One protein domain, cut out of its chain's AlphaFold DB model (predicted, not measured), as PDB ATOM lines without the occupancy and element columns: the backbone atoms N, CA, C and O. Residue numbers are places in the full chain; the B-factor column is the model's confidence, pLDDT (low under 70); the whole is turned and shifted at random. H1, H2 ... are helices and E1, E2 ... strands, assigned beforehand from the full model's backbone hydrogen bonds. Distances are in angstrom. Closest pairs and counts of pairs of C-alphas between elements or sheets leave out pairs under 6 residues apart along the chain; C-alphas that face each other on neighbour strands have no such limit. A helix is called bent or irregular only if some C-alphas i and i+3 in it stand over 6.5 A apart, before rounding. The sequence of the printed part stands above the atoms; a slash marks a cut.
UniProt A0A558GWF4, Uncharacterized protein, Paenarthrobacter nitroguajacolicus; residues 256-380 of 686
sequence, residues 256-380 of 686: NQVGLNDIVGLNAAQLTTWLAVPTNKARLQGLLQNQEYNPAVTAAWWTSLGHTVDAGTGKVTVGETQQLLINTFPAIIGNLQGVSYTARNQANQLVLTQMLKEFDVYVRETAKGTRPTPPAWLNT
ATOM      1  N   ASN A 256     -25.654  43.638 -30.448       81.00
ATOM      2  CA  ASN A 256     -27.003  43.952 -29.967       81.00
ATOM      3  C   ASN A 256     -28.123  43.096 -30.592       81.00
ATOM      4  O   ASN A 256     -29.218  43.073 -30.034       81.00
ATOM      5  N   GLN A 257     -27.867  42.403 -31.704       82.06
ATOM      6  CA  GLN A 257     -28.829  41.529 -32.384       82.06
ATOM      7  C   GLN A 257     -28.831  40.098 -31.837       82.06
ATOM      8  O   GLN A 257     -29.801  39.378 -32.041       82.06
ATOM      9  N   VAL A 258     -27.768  39.684 -31.141       86.44
ATOM     10  CA  VAL A 258     -27.660  38.329 -30.584       86.44
ATOM     11  C   VAL A 258     -28.424  38.247 -29.264       86.44
ATOM     12  O   VAL A 258     -28.188  39.060 -28.360       86.44
ATOM     13  N   GLY A 259     -29.336  37.279 -29.151       86.75
ATOM     14  CA  GLY A 259     -30.003  36.872 -27.914       86.75
ATOM     15  C   GLY A 259     -29.492  35.526 -27.382       86.75
ATOM     16  O   GLY A 259     -28.688  34.855 -28.019       86.75
ATOM     17  N   LEU A 260     -29.973  35.099 -26.206       85.75
ATOM     18  CA  LEU A 260     -29.559  33.818 -25.604       85.75
ATOM     19  C   LEU A 260     -29.948  32.597 -26.447       85.75
ATOM     20  O   LEU A 260     -29.197  31.626 -26.496       85.75
ATOM     21  N   ASN A 261     -31.091  32.649 -27.133       83.62
ATOM     22  CA  ASN A 261     -31.553  31.538 -27.968       83.62
ATOM     23  C   ASN A 261     -30.718  31.371 -29.245       83.62
ATOM     24  O   ASN A 261     -30.608  30.260 -29.749       83.62
ATOM     25  N   ASP A 262     -30.073  32.435 -29.731       86.19
ATOM     26  CA  ASP A 262     -29.152  32.345 -30.869       86.19
ATOM     27  C   ASP A 262     -27.881  31.557 -30.509       86.19
ATOM     28  O   ASP A 262     -27.280  30.911 -31.365       86.19
ATOM     29  N   ILE A 263     -27.492  31.565 -29.227       86.62
ATOM     30  CA  ILE A 263     -26.332  30.824 -28.715       86.62
ATOM     31  C   ILE A 263     -26.597  29.314 -28.667       86.62
ATOM     32  O   ILE A 263     -25.659  28.535 -28.814       86.62
ATOM     33  N   VAL A 264     -27.857  28.892 -28.515       83.94
ATOM     34  CA  VAL A 264     -28.237  27.467 -28.449       83.94
ATOM     35  C   VAL A 264     -27.891  26.725 -29.740       83.94
ATOM     36  O   VAL A 264     -27.566  25.542 -29.702       83.94
ATOM     37  N   GLY A 265     -27.908  27.414 -30.883       79.94
ATOM     38  CA  GLY A 265     -27.537  26.819 -32.168       79.94
ATOM     39  C   GLY A 265     -26.042  26.517 -32.317       79.94
ATOM     40  O   GLY A 265     -25.662  25.818 -33.253       79.94
ATOM     41  N   LEU A 266     -25.187  27.029 -31.425       87.25
ATOM     42  CA  LEU A 266     -23.739  26.873 -31.524       87.25
ATOM     43  C   LEU A 266     -23.245  25.636 -30.781       87.25
ATOM     44  O   LEU A 266     -23.523  25.439 -29.597       87.25
ATOM     45  N   ASN A 267     -22.400  24.852 -31.449       88.19
ATOM     46  CA  ASN A 267     -21.569  23.877 -30.750       88.19
ATOM     47  C   ASN A 267     -20.422  24.572 -29.985       88.19
ATOM     48  O   ASN A 267     -20.137  25.758 -30.182       88.19
ATOM     49  N   ALA A 268     -19.722  23.823 -29.130       90.50
ATOM     50  CA  ALA A 268     -18.660  24.366 -28.284       90.50
ATOM     51  C   ALA A 268     -17.517  25.033 -29.078       90.50
ATOM     52  O   ALA A 268     -16.990  26.061 -28.646       90.50
ATOM     53  N   ALA A 269     -17.154  24.507 -30.253       90.50
ATOM     54  CA  ALA A 269     -16.111  25.096 -31.093       90.50
ATOM     55  C   ALA A 269     -16.554  26.444 -31.687       90.50
ATOM     56  O   ALA A 269     -15.832  27.435 -31.577       90.50
ATOM     57  N   GLN A 270     -17.768  26.508 -32.240       89.88
ATOM     58  CA  GLN A 270     -18.350  27.744 -32.771       89.88
ATOM     59  C   GLN A 270     -18.512  28.801 -31.675       89.88
ATOM     60  O   GLN A 270     -18.134  29.957 -31.870       89.88
ATOM     61  N   LEU A 271     -19.017  28.404 -30.504       92.38
ATOM     62  CA  LEU A 271     -19.164  29.304 -29.364       92.38
ATOM     63  C   LEU A 271     -17.803  29.809 -28.867       92.38
ATOM     64  O   LEU A 271     -17.674  30.987 -28.546       92.38
ATOM     65  N   THR A 272     -16.768  28.965 -28.869       94.81
ATOM     66  CA  THR A 272     -15.395  29.379 -28.528       94.81
ATOM     67  C   THR A 272     -14.895  30.464 -29.479       94.81
ATOM     68  O   THR A 272     -14.422  31.507 -29.025       94.81
ATOM     69  N   THR A 273     -15.038  30.262 -30.793       92.25
ATOM     70  CA  THR A 273     -14.659  31.266 -31.799       92.25
ATOM     71  C   THR A 273     -15.459  32.557 -31.631       92.25
ATOM     72  O   THR A 273     -14.887  33.645 -31.682       92.25
ATOM     73  N   TRP A 274     -16.764  32.458 -31.373       90.94
ATOM     74  CA  TRP A 274     -17.624  33.625 -31.180       90.94
ATOM     75  C   TRP A 274     -17.254  34.422 -29.916       90.94
ATOM     76  O   TRP A 274     -17.202  35.653 -29.965       90.94
ATOM     77  N   LEU A 275     -16.925  33.739 -28.812       94.19
ATOM     78  CA  LEU A 275     -16.502  34.339 -27.538       94.19
ATOM     79  C   LEU A 275     -15.072  34.891 -27.550       94.19
ATOM     80  O   LEU A 275     -14.732  35.694 -26.677       94.19
ATOM     81  N   ALA A 276     -14.240  34.503 -28.521       94.00
ATOM     82  CA  ALA A 276     -12.915  35.094 -28.705       94.00
ATOM     83  C   ALA A 276     -12.993  36.591 -29.070       94.00
ATOM     84  O   ALA A 276     -12.035  37.331 -28.847       94.00
ATOM     85  N   VAL A 277     -14.140  37.054 -29.584       91.81
ATOM     86  CA  VAL A 277     -14.406  38.471 -29.856       91.81
ATOM     87  C   VAL A 277     -14.871  39.173 -28.563       91.81
ATOM     88  O   VAL A 277     -15.934  38.835 -28.033       91.81
ATOM     89  N   PRO A 278     -14.147  40.192 -28.051       93.94
ATOM     90  CA  PRO A 278     -14.460  40.810 -26.756       93.94
ATOM     91  C   PRO A 278     -15.871  41.402 -26.642       93.94
ATOM     92  O   PRO A 278     -16.508  41.286 -25.596       93.94
ATOM     93  N   THR A 279     -16.389  42.011 -27.712       92.56
ATOM     94  CA  THR A 279     -17.741  42.597 -27.739       92.56
ATOM     95  C   THR A 279     -18.838  41.538 -27.648       92.56
ATOM     96  O   THR A 279     -19.851  41.767 -26.991       92.56
ATOM     97  N   ASN A 280     -18.622  40.362 -28.238       92.62
ATOM     98  CA  ASN A 280     -19.536  39.222 -28.151       92.62
ATOM     99  C   ASN A 280     -19.533  38.621 -26.745       92.62
ATOM    100  O   ASN A 280     -20.592  38.393 -26.159       92.62
ATOM    101  N   LYS A 281     -18.342  38.453 -26.155       94.19
ATOM    102  CA  LYS A 281     -18.208  38.017 -24.760       94.19
ATOM    103  C   LYS A 281     -18.933  38.969 -23.804       94.19
ATOM    104  O   LYS A 281     -19.710  38.511 -22.969       94.19
ATOM    105  N   ALA A 282     -18.737  40.280 -23.963       94.19
ATOM    106  CA  ALA A 282     -19.422  41.298 -23.167       94.19
ATOM    107  C   ALA A 282     -20.945  41.275 -23.376       94.19
ATOM    108  O   ALA A 282     -21.705  41.412 -22.417       94.19
ATOM    109  N   ARG A 283     -21.406  41.043 -24.614       91.94
ATOM    110  CA  ARG A 283     -22.831  40.874 -24.912       91.94
ATOM    111  C   ARG A 283     -23.425  39.691 -24.161       91.94
ATOM    112  O   ARG A 283     -24.448  39.873 -23.506       91.94
ATOM    113  N   LEU A 284     -22.816  38.508 -24.249       92.75
ATOM    114  CA  LEU A 284     -23.337  37.325 -23.562       92.75
ATOM    115  C   LEU A 284     -23.302  37.508 -22.045       92.75
ATOM    116  O   LEU A 284     -24.277  37.189 -21.373       92.75
ATOM    117  N   GLN A 285     -22.239  38.109 -21.512       94.56
ATOM    118  CA  GLN A 285     -22.171  38.456 -20.097       94.56
ATOM    119  C   GLN A 285     -23.359  39.333 -19.668       94.56
ATOM    120  O   GLN A 285     -24.058  38.988 -18.717       94.56
ATOM    121  N   GLY A 286     -23.631  40.420 -20.398       92.75
ATOM    122  CA  GLY A 286     -24.758  41.309 -20.108       92.75
ATOM    123  C   GLY A 286     -26.116  40.625 -20.277       92.75
ATOM    124  O   GLY A 286     -27.022  40.864 -19.481       92.75
ATOM    125  N   LEU A 287     -26.254  39.738 -21.268       90.06
ATOM    126  CA  LEU A 287     -27.463  38.938 -21.449       90.06
ATOM    127  C   LEU A 287     -27.722  38.011 -20.268       90.06
ATOM    128  O   LEU A 287     -28.885  37.869 -19.929       90.06
ATOM    129  N   LEU A 288     -26.688  37.405 -19.675       91.19
ATOM    130  CA  LEU A 288     -26.813  36.502 -18.526       91.19
ATOM    131  C   LEU A 288     -27.030  37.258 -17.204       91.19
ATOM    132  O   LEU A 288     -27.776  36.788 -16.353       91.19
ATOM    133  N   GLN A 289     -26.396  38.422 -17.026       89.06
ATOM    134  CA  GLN A 289     -26.501  39.224 -15.797       89.06
ATOM    135  C   GLN A 289     -27.838  39.954 -15.671       89.06
ATOM    136  O   GLN A 289     -28.390  40.037 -14.579       89.06
ATOM    137  N   ASN A 290     -28.371  40.465 -16.781       81.06
ATOM    138  CA  ASN A 290     -29.606  41.254 -16.788       81.06
ATOM    139  C   ASN A 290     -30.860  40.380 -16.939       81.06
ATOM    140  O   ASN A 290     -31.901  40.856 -17.394       81.06
ATOM    141  N   GLN A 291     -30.765  39.088 -16.624       68.31
ATOM    142  CA  GLN A 291     -31.913  38.198 -16.705       68.31
ATOM    143  C   GLN A 291     -32.869  38.457 -15.523       68.31
ATOM    144  O   GLN A 291     -32.626  37.978 -14.420       68.31
ATOM    145  N   GLU A 292     -34.022  39.088 -15.763       59.34
ATOM    146  CA  GLU A 292     -35.223  38.959 -14.905       59.34
ATOM    147  C   GLU A 292     -35.988  37.645 -15.185       59.34
ATOM    148  O   GLU A 292     -37.217  37.601 -15.209       59.34
ATOM    149  N   TYR A 293     -35.284  36.558 -15.507       61.44
ATOM    150  CA  TYR A 293     -35.935  35.428 -16.161       61.44
ATOM    151  C   TYR A 293     -36.552  34.464 -15.163       61.44
ATOM    152  O   TYR A 293     -35.955  34.065 -14.164       61.44
ATOM    153  N   ASN A 294     -37.761  34.052 -15.522       83.81
ATOM    154  CA  ASN A 294     -38.457  32.915 -14.961       83.81
ATOM    155  C   ASN A 294     -37.509  31.690 -14.941       83.81
ATOM    156  O   ASN A 294     -37.064  31.270 -16.017       83.81
ATOM    157  N   PRO A 295     -37.220  31.093 -13.766       86.62
ATOM    158  CA  PRO A 295     -36.301  29.961 -13.641       86.62
ATOM    159  C   PRO A 295     -36.600  28.793 -14.585       86.62
ATOM    160  O   PRO A 295     -35.668  28.137 -15.042       86.62
ATOM    161  N   ALA A 296     -37.870  28.557 -14.935       89.12
ATOM    162  CA  ALA A 296     -38.252  27.509 -15.880       89.12
ATOM    163  C   ALA A 296     -37.781  27.803 -17.315       89.12
ATOM    164  O   ALA A 296     -37.355  26.894 -18.026       89.12
ATOM    165  N   VAL A 297     -37.806  29.072 -17.738       88.50
ATOM    166  CA  VAL A 297     -37.312  29.491 -19.060       88.50
ATOM    167  C   VAL A 297     -35.798  29.327 -19.129       88.50
ATOM    168  O   VAL A 297     -35.285  28.748 -20.087       88.50
ATOM    169  N   THR A 298     -35.081  29.769 -18.094       91.06
ATOM    170  CA  THR A 298     -33.625  29.599 -18.036       91.06
ATOM    171  C   THR A 298     -33.233  28.128 -17.937       91.06
ATOM    172  O   THR A 298     -32.255  27.731 -18.561       91.06
ATOM    173  N   ALA A 299     -34.000  27.300 -17.223       92.69
ATOM    174  CA  ALA A 299     -33.765  25.859 -17.156       92.69
ATOM    175  C   ALA A 299     -33.951  25.170 -18.512       92.69
ATOM    176  O   ALA A 299     -33.118  24.348 -18.903       92.69
ATOM    177  N   ALA A 300     -34.981  25.550 -19.276       90.12
ATOM    178  CA  ALA A 300     -35.172  25.061 -20.639       90.12
ATOM    179  C   ALA A 300     -34.018  25.490 -21.564       90.12
ATOM    180  O   ALA A 300     -33.460  24.657 -22.282       90.12
ATOM    181  N   TRP A 301     -33.607  26.762 -21.500       91.31
ATOM    182  CA  TRP A 301     -32.451  27.266 -22.248       91.31
ATOM    183  C   TRP A 301     -31.162  26.527 -21.867       91.31
ATOM    184  O   TRP A 301     -30.467  26.013 -22.741       91.31
ATOM    185  N   TRP A 302     -30.866  26.398 -20.575       94.25
ATOM    186  CA  TRP A 302     -29.672  25.710 -20.093       94.25
ATOM    187  C   TRP A 302     -29.643  24.250 -20.549       94.25
ATOM    188  O   TRP A 302     -28.627  23.784 -21.063       94.25
ATOM    189  N   THR A 303     -30.772  23.549 -20.438       92.69
ATOM    190  CA  THR A 303     -30.935  22.167 -20.913       92.69
ATOM    191  C   THR A 303     -30.683  22.052 -22.416       92.69
ATOM    192  O   THR A 303     -30.001  21.126 -22.853       92.69
ATOM    193  N   SER A 304     -31.142  23.026 -23.209       91.12
ATOM    194  CA  SER A 304     -30.946  23.028 -24.665       91.12
ATOM    195  C   SER A 304     -29.484  23.172 -25.112       91.12
ATOM    196  O   SER A 304     -29.151  22.757 -26.217       91.12
ATOM    197  N   LEU A 305     -28.592  23.679 -24.249       92.31
ATOM    198  CA  LEU A 305     -27.143  23.717 -24.507       92.31
ATOM    199  C   LEU A 305     -26.473  22.335 -24.401       92.31
ATOM    200  O   LEU A 305     -25.294  22.196 -24.727       92.31
ATOM    201  N   GLY A 306     -27.215  21.324 -23.942       88.38
ATOM    202  CA  GLY A 306     -26.792  19.932 -23.881       88.38
ATOM    203  C   GLY A 306     -26.260  19.519 -22.511       88.38
ATOM    204  O   GLY A 306     -25.279  20.065 -22.016       88.38
ATOM    205  N   HIS A 307     -26.889  18.498 -21.933       95.12
ATOM    206  CA  HIS A 307     -26.393  17.678 -20.826       95.12
ATOM    207  C   HIS A 307     -26.895  16.241 -21.015       95.12
ATOM    208  O   HIS A 307     -27.734  15.975 -21.877       95.12
ATOM    209  N   THR A 308     -26.436  15.318 -20.178       96.69
ATOM    210  CA  THR A 308     -27.054  13.990 -20.045       96.69
ATOM    211  C   THR A 308     -27.514  13.765 -18.612       96.69
ATOM    212  O   THR A 308     -26.915  14.298 -17.679       96.69
ATOM    213  N   VAL A 309     -28.585  12.991 -18.443       96.62
ATOM    214  CA  VAL A 309     -29.104  12.577 -17.137       96.62
ATOM    215  C   VAL A 309     -29.075  11.058 -17.088       96.62
ATOM    216  O   VAL A 309     -29.659  10.395 -17.946       96.62
ATOM    217  N   ASP A 310     -28.381  10.498 -16.104       94.62
ATOM    218  CA  ASP A 310     -28.378   9.057 -15.880       94.62
ATOM    219  C   ASP A 310     -29.761   8.607 -15.382       94.62
ATOM    220  O   ASP A 310     -30.250   9.079 -14.358       94.62
ATOM    221  N   ALA A 311     -30.409   7.692 -16.104       89.00
ATOM    222  CA  ALA A 311     -31.791   7.309 -15.819       89.00
ATOM    223  C   ALA A 311     -31.969   6.573 -14.475       89.00
ATOM    224  O   ALA A 311     -33.053   6.623 -13.893       89.00
ATOM    225  N   GLY A 312     -30.933   5.887 -13.977       87.06
ATOM    226  CA  GLY A 312     -31.002   5.127 -12.726       87.06
ATOM    227  C   GLY A 312     -30.765   5.997 -11.494       87.06
ATOM    228  O   GLY A 312     -31.487   5.907 -10.500       87.06
ATOM    229  N   THR A 313     -29.769   6.873 -11.568       90.00
ATOM    230  CA  THR A 313     -29.310   7.705 -10.450       90.00
ATOM    231  C   THR A 313     -29.906   9.110 -10.478       90.00
ATOM    232  O   THR A 313     -30.075   9.717  -9.426       90.00
ATOM    233  N   GLY A 314     -30.299   9.620 -11.648       92.00
ATOM    234  CA  GLY A 314     -30.693  11.017 -11.864       92.00
ATOM    235  C   GLY A 314     -29.511  11.981 -11.975       92.00
ATOM    236  O   GLY A 314     -29.727  13.187 -12.043       92.00
ATOM    237  N   LYS A 315     -28.270  11.473 -11.976       94.50
ATOM    238  CA  LYS A 315     -27.064  12.299 -12.001       94.50
ATOM    239  C   LYS A 315     -26.939  13.041 -13.330       94.50
ATOM    240  O   LYS A 315     -26.998  12.425 -14.396       94.50
ATOM    241  N   VAL A 316     -26.705  14.349 -13.257       97.50
ATOM    242  CA  VAL A 316     -26.479  15.205 -14.428       97.50
ATOM    243  C   VAL A 316     -24.997  15.193 -14.807       97.50
ATOM    244  O   VAL A 316     -24.119  15.346 -13.960       97.50
ATOM    245  N   THR A 317     -24.703  15.051 -16.098       97.62
ATOM    246  CA  THR A 317     -23.371  15.293 -16.671       97.62
ATOM    247  C   THR A 317     -23.460  16.453 -17.652       97.62
ATOM    248  O   THR A 317     -24.194  16.379 -18.640       97.62
ATOM    249  N   VAL A 318     -22.719  17.527 -17.369       97.50
ATOM    250  CA  VAL A 318     -22.699  18.751 -18.186       97.50
ATOM    251  C   VAL A 318     -22.145  18.480 -19.586       97.50
ATOM    252  O   VAL A 318     -21.180  17.731 -19.745       97.50
ATOM    253  N   GLY A 319     -22.756  19.080 -20.609       96.50
ATOM    254  CA  GLY A 319     -22.262  19.005 -21.986       96.50
ATOM    255  C   GLY A 319     -21.124  19.989 -22.266       96.50
ATOM    256  O   GLY A 319     -20.827  20.876 -21.466       96.50
ATOM    257  N   GLU A 320     -20.498  19.872 -23.438       96.69
ATOM    258  CA  GLU A 320     -19.337  20.695 -23.813       96.69
ATOM    259  C   GLU A 320     -19.654  22.200 -23.859       96.69
ATOM    260  O   GLU A 320     -18.889  23.014 -23.339       96.69
ATOM    261  N   THR A 321     -20.799  22.583 -24.434       95.31
ATOM    262  CA  THR A 321     -21.227  23.990 -24.520       95.31
ATOM    263  C   THR A 321     -21.511  24.569 -23.132       95.31
ATOM    264  O   THR A 321     -21.078  25.679 -22.820       95.31
ATOM    265  N   GLN A 322     -22.171  23.803 -22.257       97.25
ATOM    266  CA  GLN A 322     -22.375  24.187 -20.857       97.25
ATOM    267  C   GLN A 322     -21.042  24.338 -20.115       97.25
ATOM    268  O   GLN A 322     -20.831  25.342 -19.435       97.25
ATOM    269  N   GLN A 323     -20.116  23.388 -20.284       97.94
ATOM    270  CA  GLN A 323     -18.789  23.433 -19.671       97.94
ATOM    271  C   GLN A 323     -17.996  24.668 -20.113       97.94
ATOM    272  O   GLN A 323     -17.331  25.308 -19.294       97.94
ATOM    273  N   LEU A 324     -18.091  25.044 -21.390       97.56
ATOM    274  CA  LEU A 324     -17.479  26.266 -21.903       97.56
ATOM    275  C   LEU A 324     -18.034  27.512 -21.196       97.56
ATOM    276  O   LEU A 324     -17.257  28.386 -20.806       97.56
ATOM    277  N   LEU A 325     -19.351  27.592 -20.982       97.31
ATOM    278  CA  LEU A 325     -19.966  28.707 -20.255       97.31
ATOM    279  C   LEU A 325     -19.590  28.720 -18.769       97.31
ATOM    280  O   LEU A 325     -19.282  29.792 -18.248       97.31
ATOM    281  N   ILE A 326     -19.540  27.553 -18.115       98.31
ATOM    282  CA  ILE A 326     -19.058  27.396 -16.732       98.31
ATOM    283  C   ILE A 326     -17.643  27.970 -16.602       98.31
ATOM    284  O   ILE A 326     -17.381  28.770 -15.709       98.31
ATOM    285  N   ASN A 327     -16.745  27.625 -17.526       97.69
ATOM    286  CA  ASN A 327     -15.357  28.088 -17.498       97.69
ATOM    287  C   ASN A 327     -15.223  29.579 -17.850       97.69
ATOM    288  O   ASN A 327     -14.327  30.259 -17.350       97.69
ATOM    289  N   THR A 328     -16.093  30.093 -18.722       97.62
ATOM    290  CA  THR A 328     -16.014  31.478 -19.209       97.62
ATOM    291  C   THR A 328     -16.628  32.478 -18.229       97.62
ATOM    292  O   THR A 328     -16.096  33.581 -18.078       97.62
ATOM    293  N   PHE A 329     -17.729  32.110 -17.567       97.25
ATOM    294  CA  PHE A 329     -18.516  32.983 -16.689       97.25
ATOM    295  C   PHE A 329     -18.871  32.318 -15.341       97.25
ATOM    296  O   PHE A 329     -20.043  32.323 -14.953       97.25
ATOM    297  N   PRO A 330     -17.899  31.770 -14.586       97.56
ATOM    298  CA  PRO A 330     -18.186  30.920 -13.427       97.56
ATOM    299  C   PRO A 330     -18.990  31.638 -12.329       97.56
ATOM    300  O   PRO A 330     -19.938  31.074 -11.797       97.56
ATOM    301  N   ALA A 331     -18.700  32.911 -12.042       94.44
ATOM    302  CA  ALA A 331     -19.441  33.677 -11.032       94.44
ATOM    303  C   ALA A 331     -20.914  33.929 -11.404       94.44
ATOM    304  O   ALA A 331     -21.768  34.012 -10.521       94.44
ATOM    305  N   ILE A 332     -21.213  34.029 -12.704       95.50
ATOM    306  CA  ILE A 332     -22.581  34.216 -13.199       95.50
ATOM    307  C   ILE A 332     -23.299  32.869 -13.205       95.50
ATOM    308  O   ILE A 332     -24.342  32.742 -12.575       95.50
ATOM    309  N   ILE A 333     -22.723  31.847 -13.850       96.50
ATOM    310  CA  ILE A 333     -23.337  30.514 -13.961       96.50
ATOM    311  C   ILE A 333     -23.569  29.885 -12.583       96.50
ATOM    312  O   ILE A 333     -24.619  29.293 -12.355       96.50
ATOM    313  N   GLY A 334     -22.642  30.079 -11.643       96.19
ATOM    314  CA  GLY A 334     -22.744  29.592 -10.268       96.19
ATOM    315  C   GLY A 334     -23.936  30.131  -9.474       96.19
ATOM    316  O   GLY A 334     -24.373  29.490  -8.521       96.19
ATOM    317  N   ASN A 335     -24.503  31.267  -9.888       93.94
ATOM    318  CA  ASN A 335     -25.623  31.923  -9.208       93.94
ATOM    319  C   ASN A 335     -26.836  32.159 -10.133       93.94
ATOM    320  O   ASN A 335     -27.842  32.723  -9.700       93.94
ATOM    321  N   LEU A 336     -26.772  31.729 -11.399       93.75
ATOM    322  CA  LEU A 336     -27.830  31.944 -12.384       93.75
ATOM    323  C   LEU A 336     -28.997  30.981 -12.144       93.75
ATOM    324  O   LEU A 336     -28.855  29.758 -12.208       93.75
ATOM    325  N   GLN A 337     -30.177  31.537 -11.893       92.44
ATOM    326  CA  GLN A 337     -31.380  30.753 -11.630       92.44
ATOM    327  C   GLN A 337     -31.836  29.981 -12.869       92.44
ATOM    328  O   GLN A 337     -31.805  30.507 -13.973       92.44
ATOM    329  N   GLY A 338     -32.242  28.724 -12.682       92.81
ATOM    330  CA  GLY A 338     -32.561  27.776 -13.755       92.81
ATOM    331  C   GLY A 338     -31.369  26.942 -14.244       92.81
ATOM    332  O   GLY A 338     -31.572  25.923 -14.888       92.81
ATOM    333  N   VAL A 339     -30.127  27.290 -13.894       96.19
ATOM    334  CA  VAL A 339     -28.968  26.413 -14.149       96.19
ATOM    335  C   VAL A 339     -28.985  25.229 -13.175       96.19
ATOM    336  O   VAL A 339     -29.208  25.444 -11.979       96.19
ATOM    337  N   SER A 340     -28.702  24.020 -13.680       97.69
ATOM    338  CA  SER A 340     -28.575  22.774 -12.895       97.69
ATOM    339  C   SER A 340     -27.566  22.906 -11.753       97.69
ATOM    340  O   SER A 340     -26.507  23.517 -11.934       97.69
ATOM    341  N   TYR A 341     -27.827  22.282 -10.611       98.19
ATOM    342  CA  TYR A 341     -26.987  22.398  -9.419       98.19
ATOM    343  C   TYR A 341     -25.616  21.744  -9.574       98.19
ATOM    344  O   TYR A 341     -24.642  22.256  -9.023       98.19
ATOM    345  N   THR A 342     -25.493  20.725 -10.422       98.50
ATOM    346  CA  THR A 342     -24.208  20.169 -10.862       98.50
ATOM    347  C   THR A 342     -23.336  21.242 -11.519       98.50
ATOM    348  O   THR A 342     -22.170  21.415 -11.162       98.50
ATOM    349  N   ALA A 343     -23.904  22.015 -12.447       98.50
ATOM    350  CA  ALA A 343     -23.193  23.102 -13.116       98.50
ATOM    351  C   ALA A 343     -22.882  24.263 -12.163       98.50
ATOM    352  O   ALA A 343     -21.776  24.805 -12.205       98.50
ATOM    353  N   ARG A 344     -23.813  24.621 -11.263       98.38
ATOM    354  CA  ARG A 344     -23.557  25.657 -10.248       98.38
ATOM    355  C   ARG A 344     -22.440  25.260  -9.298       98.38
ATOM    356  O   ARG A 344     -21.566  26.077  -9.031       98.38
ATOM    357  N   ASN A 345     -22.430  24.005  -8.857       98.69
ATOM    358  CA  ASN A 345     -21.368  23.446  -8.033       98.69
ATOM    359  C   ASN A 345     -20.003  23.597  -8.706       98.69
ATOM    360  O   ASN A 345     -19.088  24.167  -8.117       98.69
ATOM    361  N   GLN A 346     -19.877  23.153  -9.959       98.62
ATOM    362  CA  GLN A 346     -18.630  23.301 -10.712       98.62
ATOM    363  C   GLN A 346     -18.216  24.773 -10.841       98.62
ATOM    364  O   GLN A 346     -17.073  25.124 -10.549       98.62
ATOM    365  N   ALA A 347     -19.148  25.648 -11.222       98.75
ATOM    366  CA  ALA A 347     -18.886  27.068 -11.420       98.75
ATOM    367  C   ALA A 347     -18.464  27.780 -10.119       98.75
ATOM    368  O   ALA A 347     -17.448  28.474 -10.096       98.75
ATOM    369  N   ASN A 348     -19.173  27.561  -9.010       98.69
ATOM    370  CA  ASN A 348     -18.838  28.168  -7.721       98.69
ATOM    371  C   ASN A 348     -17.532  27.609  -7.139       98.69
ATOM    372  O   ASN A 348     -16.758  28.364  -6.553       98.69
ATOM    373  N   GLN A 349     -17.239  26.316  -7.325       98.56
ATOM    374  CA  GLN A 349     -15.949  25.747  -6.919       98.56
ATOM    375  C   GLN A 349     -14.777  26.321  -7.730       98.56
ATOM    376  O   GLN A 349     -13.703  26.546  -7.161       98.56
ATOM    377  N   LEU A 350     -14.978  26.608  -9.026       98.56
ATOM    378  CA  LEU A 350     -14.001  27.327  -9.849       98.56
ATOM    379  C   LEU A 350     -13.741  28.731  -9.293       98.56
ATOM    380  O   LEU A 350     -12.577  29.088  -9.119       98.56
ATOM    381  N   VAL A 351     -14.789  29.496  -8.954       98.00
ATOM    382  CA  VAL A 351     -14.637  30.819  -8.312       98.00
ATOM    383  C   VAL A 351     -13.861  30.699  -7.001       98.00
ATOM    384  O   VAL A 351     -12.842  31.367  -6.825       98.00
ATOM    385  N   LEU A 352     -14.300  29.811  -6.103       98.25
ATOM    386  CA  LEU A 352     -13.689  29.603  -4.790       98.25
ATOM    387  C   LEU A 352     -12.197  29.264  -4.908       98.25
ATOM    388  O   LEU A 352     -11.357  29.876  -4.246       98.25
ATOM    389  N   THR A 353     -11.859  28.308  -5.773       97.88
ATOM    390  CA  THR A 353     -10.481  27.842  -5.952       97.88
ATOM    391  C   THR A 353      -9.616  28.899  -6.619       97.88
ATOM    392  O   THR A 353      -8.483  29.108  -6.187       97.88
ATOM    393  N   GLN A 354     -10.131  29.591  -7.637       96.88
ATOM    394  CA  GLN A 354      -9.391  30.639  -8.331       96.88
ATOM    395  C   GLN A 354      -9.053  31.800  -7.389       96.88
ATOM    396  O   GLN A 354      -7.888  32.185  -7.303       96.88
ATOM    397  N   MET A 355     -10.024  32.298  -6.618       97.00
ATOM    398  CA  MET A 355      -9.789  33.394  -5.670       97.00
ATOM    399  C   MET A 355      -8.808  32.985  -4.561       97.00
ATOM    400  O   MET A 355      -7.859  33.709  -4.264       97.00
ATOM    401  N   LEU A 356      -8.953  31.792  -3.978       97.00
ATOM    402  CA  LEU A 356      -7.999  31.313  -2.970       97.00
ATOM    403  C   LEU A 356      -6.584  31.142  -3.544       97.00
ATOM    404  O   LEU A 356      -5.608  31.512  -2.893       97.00
ATOM    405  N   LYS A 357      -6.463  30.651  -4.782       96.06
ATOM    406  CA  LYS A 357      -5.176  30.509  -5.472       96.06
ATOM    407  C   LYS A 357      -4.528  31.863  -5.767       96.06
ATOM    408  O   LYS A 357      -3.316  31.995  -5.606       96.06
ATOM    409  N   GLU A 358      -5.302  32.864  -6.181       95.38
ATOM    410  CA  GLU A 358      -4.816  34.239  -6.369       95.38
ATOM    411  C   GLU A 358      -4.237  34.810  -5.071       95.38
ATOM    412  O   GLU A 358      -3.152  35.398  -5.084       95.38
ATOM    413  N   PHE A 359      -4.914  34.578  -3.944       96.19
ATOM    414  CA  PHE A 359      -4.413  34.965  -2.628       96.19
ATOM    415  C   PHE A 359      -3.120  34.228  -2.255       96.19
ATOM    416  O   PHE A 359      -2.153  34.866  -1.837       96.19
ATOM    417  N   ASP A 360      -3.059  32.909  -2.450       95.56
ATOM    418  CA  ASP A 360      -1.863  32.112  -2.148       95.56
ATOM    419  C   ASP A 360      -0.649  32.555  -2.981       95.56
ATOM    420  O   ASP A 360       0.472  32.630  -2.466       95.56
ATOM    421  N   VAL A 361      -0.858  32.883  -4.263       95.25
ATOM    422  CA  VAL A 361       0.182  33.450  -5.137       95.25
ATOM    423  C   VAL A 361       0.630  34.814  -4.616       95.25
ATOM    424  O   VAL A 361       1.831  35.027  -4.458       95.25
ATOM    425  N   TYR A 362      -0.306  35.708  -4.286       95.00
ATOM    426  CA  TYR A 362       0.007  37.028  -3.732       95.00
ATOM    427  C   TYR A 362       0.849  36.937  -2.445       95.00
ATOM    428  O   TYR A 362       1.890  37.591  -2.337       95.00
ATOM    429  N   VAL A 363       0.451  36.083  -1.493       95.56
ATOM    430  CA  VAL A 363       1.182  35.869  -0.231       95.56
ATOM    431  C   VAL A 363       2.572  35.289  -0.486       95.56
ATOM    432  O   VAL A 363       3.555  35.779   0.072       95.56
ATOM    433  N   ARG A 364       2.682  34.274  -1.352       96.31
ATOM    434  CA  ARG A 364       3.959  33.627  -1.686       96.31
ATOM    435  C   ARG A 364       4.944  34.598  -2.327       96.31
ATOM    436  O   ARG A 364       6.115  34.612  -1.952       96.31
ATOM    437  N   GLU A 365       4.495  35.381  -3.299       95.12
ATOM    438  CA  GLU A 365       5.345  36.340  -4.004       95.12
ATOM    439  C   GLU A 365       5.763  37.495  -3.078       95.12
ATOM    440  O   GLU A 365       6.936  37.883  -3.072       95.12
ATOM    441  N   THR A 366       4.867  37.961  -2.201       93.88
ATOM    442  CA  THR A 366       5.201  38.939  -1.148       93.88
ATOM    443  C   THR A 366       6.263  38.394  -0.187       93.88
ATOM    444  O   THR A 366       7.232  39.086   0.128       93.88
ATOM    445  N   ALA A 367       6.148  37.129   0.233       95.38
ATOM    446  CA  ALA A 367       7.123  36.483   1.114       95.38
ATOM    447  C   ALA A 367       8.523  36.340   0.479       95.38
ATOM    448  O   ALA A 367       9.519  36.297   1.197       95.38
ATOM    449  N   LYS A 368       8.618  36.319  -0.858       96.06
ATOM    450  CA  LYS A 368       9.892  36.351  -1.603       96.06
ATOM    451  C   LYS A 368      10.494  37.759  -1.738       96.06
ATOM    452  O   LYS A 368      11.515  37.917  -2.401       96.06
ATOM    453  N   GLY A 369       9.868  38.786  -1.161       94.88
ATOM    454  CA  GLY A 369      10.308  40.180  -1.264       94.88
ATOM    455  C   GLY A 369       9.888  40.887  -2.556       94.88
ATOM    456  O   GLY A 369      10.313  42.017  -2.797       94.88
ATOM    457  N   THR A 370       9.054  40.255  -3.391       94.56
ATOM    458  CA  THR A 370       8.465  40.932  -4.557       94.56
ATOM    459  C   THR A 370       7.303  41.838  -4.124       94.56
ATOM    460  O   THR A 370       6.787  41.721  -3.011       94.56
ATOM    461  N   ARG A 371       6.884  42.763  -4.996       91.06
ATOM    462  CA  ARG A 371       5.726  43.650  -4.775       91.06
ATOM    463  C   ARG A 371       4.622  43.348  -5.799       91.06
ATOM    464  O   ARG A 371       4.429  44.146  -6.718       91.06
ATOM    465  N   PRO A 372       3.952  42.183  -5.713       93.38
ATOM    466  CA  PRO A 372       2.880  41.843  -6.639       93.38
ATOM    467  C   PRO A 372       1.698  42.799  -6.445       93.38
ATOM    468  O   PRO A 372       1.453  43.292  -5.343       93.38
ATOM    469  N   THR A 373       0.941  43.056  -7.511       93.00
ATOM    470  CA  THR A 373      -0.323  43.796  -7.382       93.00
ATOM    471  C   THR A 373      -1.336  42.904  -6.653       93.00
ATOM    472  O   THR A 373      -1.524  41.764  -7.087       93.00
ATOM    473  N   PRO A 374      -1.965  43.357  -5.551       90.88
ATOM    474  CA  PRO A 374      -2.976  42.563  -4.861       90.88
ATOM    475  C   PRO A 374      -4.191  42.336  -5.772       90.88
ATOM    476  O   PRO A 374      -4.565  43.247  -6.520       90.88
ATOM    477  N   PRO A 375      -4.843  41.160  -5.708       91.75
ATOM    478  CA  PRO A 375      -6.116  40.946  -6.386       91.75
ATOM    479  C   PRO A 375      -7.129  42.021  -5.975       91.75
ATOM    480  O   PRO A 375      -7.226  42.355  -4.795       91.75
ATOM    481  N   ALA A 376      -7.899  42.553  -6.929       90.81
ATOM    482  CA  ALA A 376      -8.797  43.689  -6.682       90.81
ATOM    483  C   ALA A 376      -9.793  43.431  -5.536       90.81
ATOM    484  O   ALA A 376     -10.071  44.321  -4.735       90.81
ATOM    485  N   TRP A 377     -10.277  42.193  -5.424       91.12
ATOM    486  CA  TRP A 377     -11.236  41.778  -4.404       91.12
ATOM    487  C   TRP A 377     -10.633  41.680  -2.992       91.12
ATOM    488  O   TRP A 377     -11.389  41.722  -2.024       91.12
ATOM    489  N   LEU A 378      -9.304  41.580  -2.844       91.56
ATOM    490  CA  LEU A 378      -8.641  41.312  -1.557       91.56
ATOM    491  C   LEU A 378      -8.850  42.431  -0.527       91.56
ATOM    492  O   LEU A 378      -8.851  42.175   0.673       91.56
ATOM    493  N   ASN A 379      -9.060  43.664  -0.992       87.69
ATOM    494  CA  ASN A 379      -9.327  44.814  -0.128       87.69
ATOM    495  C   ASN A 379     -10.791  44.896   0.333       87.69
ATOM    496  O   ASN A 379     -11.133  45.786   1.110       87.69
ATOM    497  N   THR A 380     -11.658  43.995  -0.137       91.62
ATOM    498  CA  THR A 380     -13.072  43.969   0.248       91.62
ATOM    499  C   THR A 380     -13.214  43.293   1.616       91.62
ATOM    500  O   THR A 380     -12.851  42.118   1.751       91.62
TER     501      THR A 380
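This is residues 256 to 380 of the 686 residues of an uncharacterized protein of Paenarthrobacter nitroguajacolicus (UniProt A0A558GWF4). A loose cluster of six short helices, H1 to H6, has one long helix, H7, reaching away from it as an arm, with only the first part of H7 packed on H5 and H6. At one side of the cluster a small hairpin of two strands, E1 and E2, comes near the start of H7, while beyond the far end of H7 the chain folds back to the short H8, near the arm. The printed part has 125 residues, with eight named helices and two named strands in the order H1 H2 H3 H4 E1 E2 H5 H6 H7 H8; the sheet, E1 - E2, is antiparallel and the class is mostly helix. The whole is loose, with a radius of gyration of the C-alphas of 17.2 A and spans of 52 by 41 by 29 A.

H1, residues 260 to 264, begins at C-alpha 260 at (-29.559, 33.818, -25.604). H2 is residues 268 to 275, H3 residues 278 to 289, 16.4 A long, and H4 residues 295 to 304, 14.1 A long. E1 is residues 307 to 309 and E2 residues 316 to 318. H5 is residues 320 to 328, 12.2 A long, and H6 residues 330 to 333. H7, residues 341 to 367, runs 38.4 A from C-alpha 341 at (-26.987, 22.398, -9.419) to C-alpha 367 at (7.123, 36.483, 1.114). H8, residues 376 to 379, is only just irregular: C-alphas 376 and 379 are 6.7 A apart.

H1 touches H4, the closest C-alphas being those of Val 264 and Ser 304, 6.4 A apart. H2 and H3 only just touch, with 3 pairs of C-alphas within 8 A, and only at the corner; the closest are those of Leu 275 and Lys 281, 4.9 A. H3 and H4 are apart. E1 and E2 form a hairpin, antiparallel at 164 degrees, with N 308 and O 317 at 2.9 A and N 317 and O 308 at 2.8 A, both within hydrogen-bond range. H5 touches H2, closest at the C-alphas of Ala 268 and Thr 321, 4.6 A, at a tilt of 34 degrees, only just shallow, the same way. H7 touches H5 with residues 343 to 350 alone, closest at the C-alphas of Ile 326 and Ala 347, 5.3 A. H7 touches H6 with residues 343 to 351 alone, closest at the C-alphas of Pro 330 and Ala 347, 4.4 A. The closest C-alphas of E2 and H7 are those of Val 316 and Thr 342, 6.5 A. H7 and H8 are close but not clearly touching, closest at the C-alphas of Phe 359 and Leu 378, 7.7 A. Each O i to N i+4 pair is within hydrogen-bond range in H2, H3, H4, H5 and H7; H1 has 0 of 1, but 2 of 2 O i to N i+3 pairs, and H6 and H8 are too short for an O i to N i+4 pair.

The two C-alphas farthest apart are those of Gly 312 and Gly 369, 55.4 A. The printed part has no cut and no long link. The mean pLDDT of the printed part is 92.4, and residues 291 to 293 are under 70.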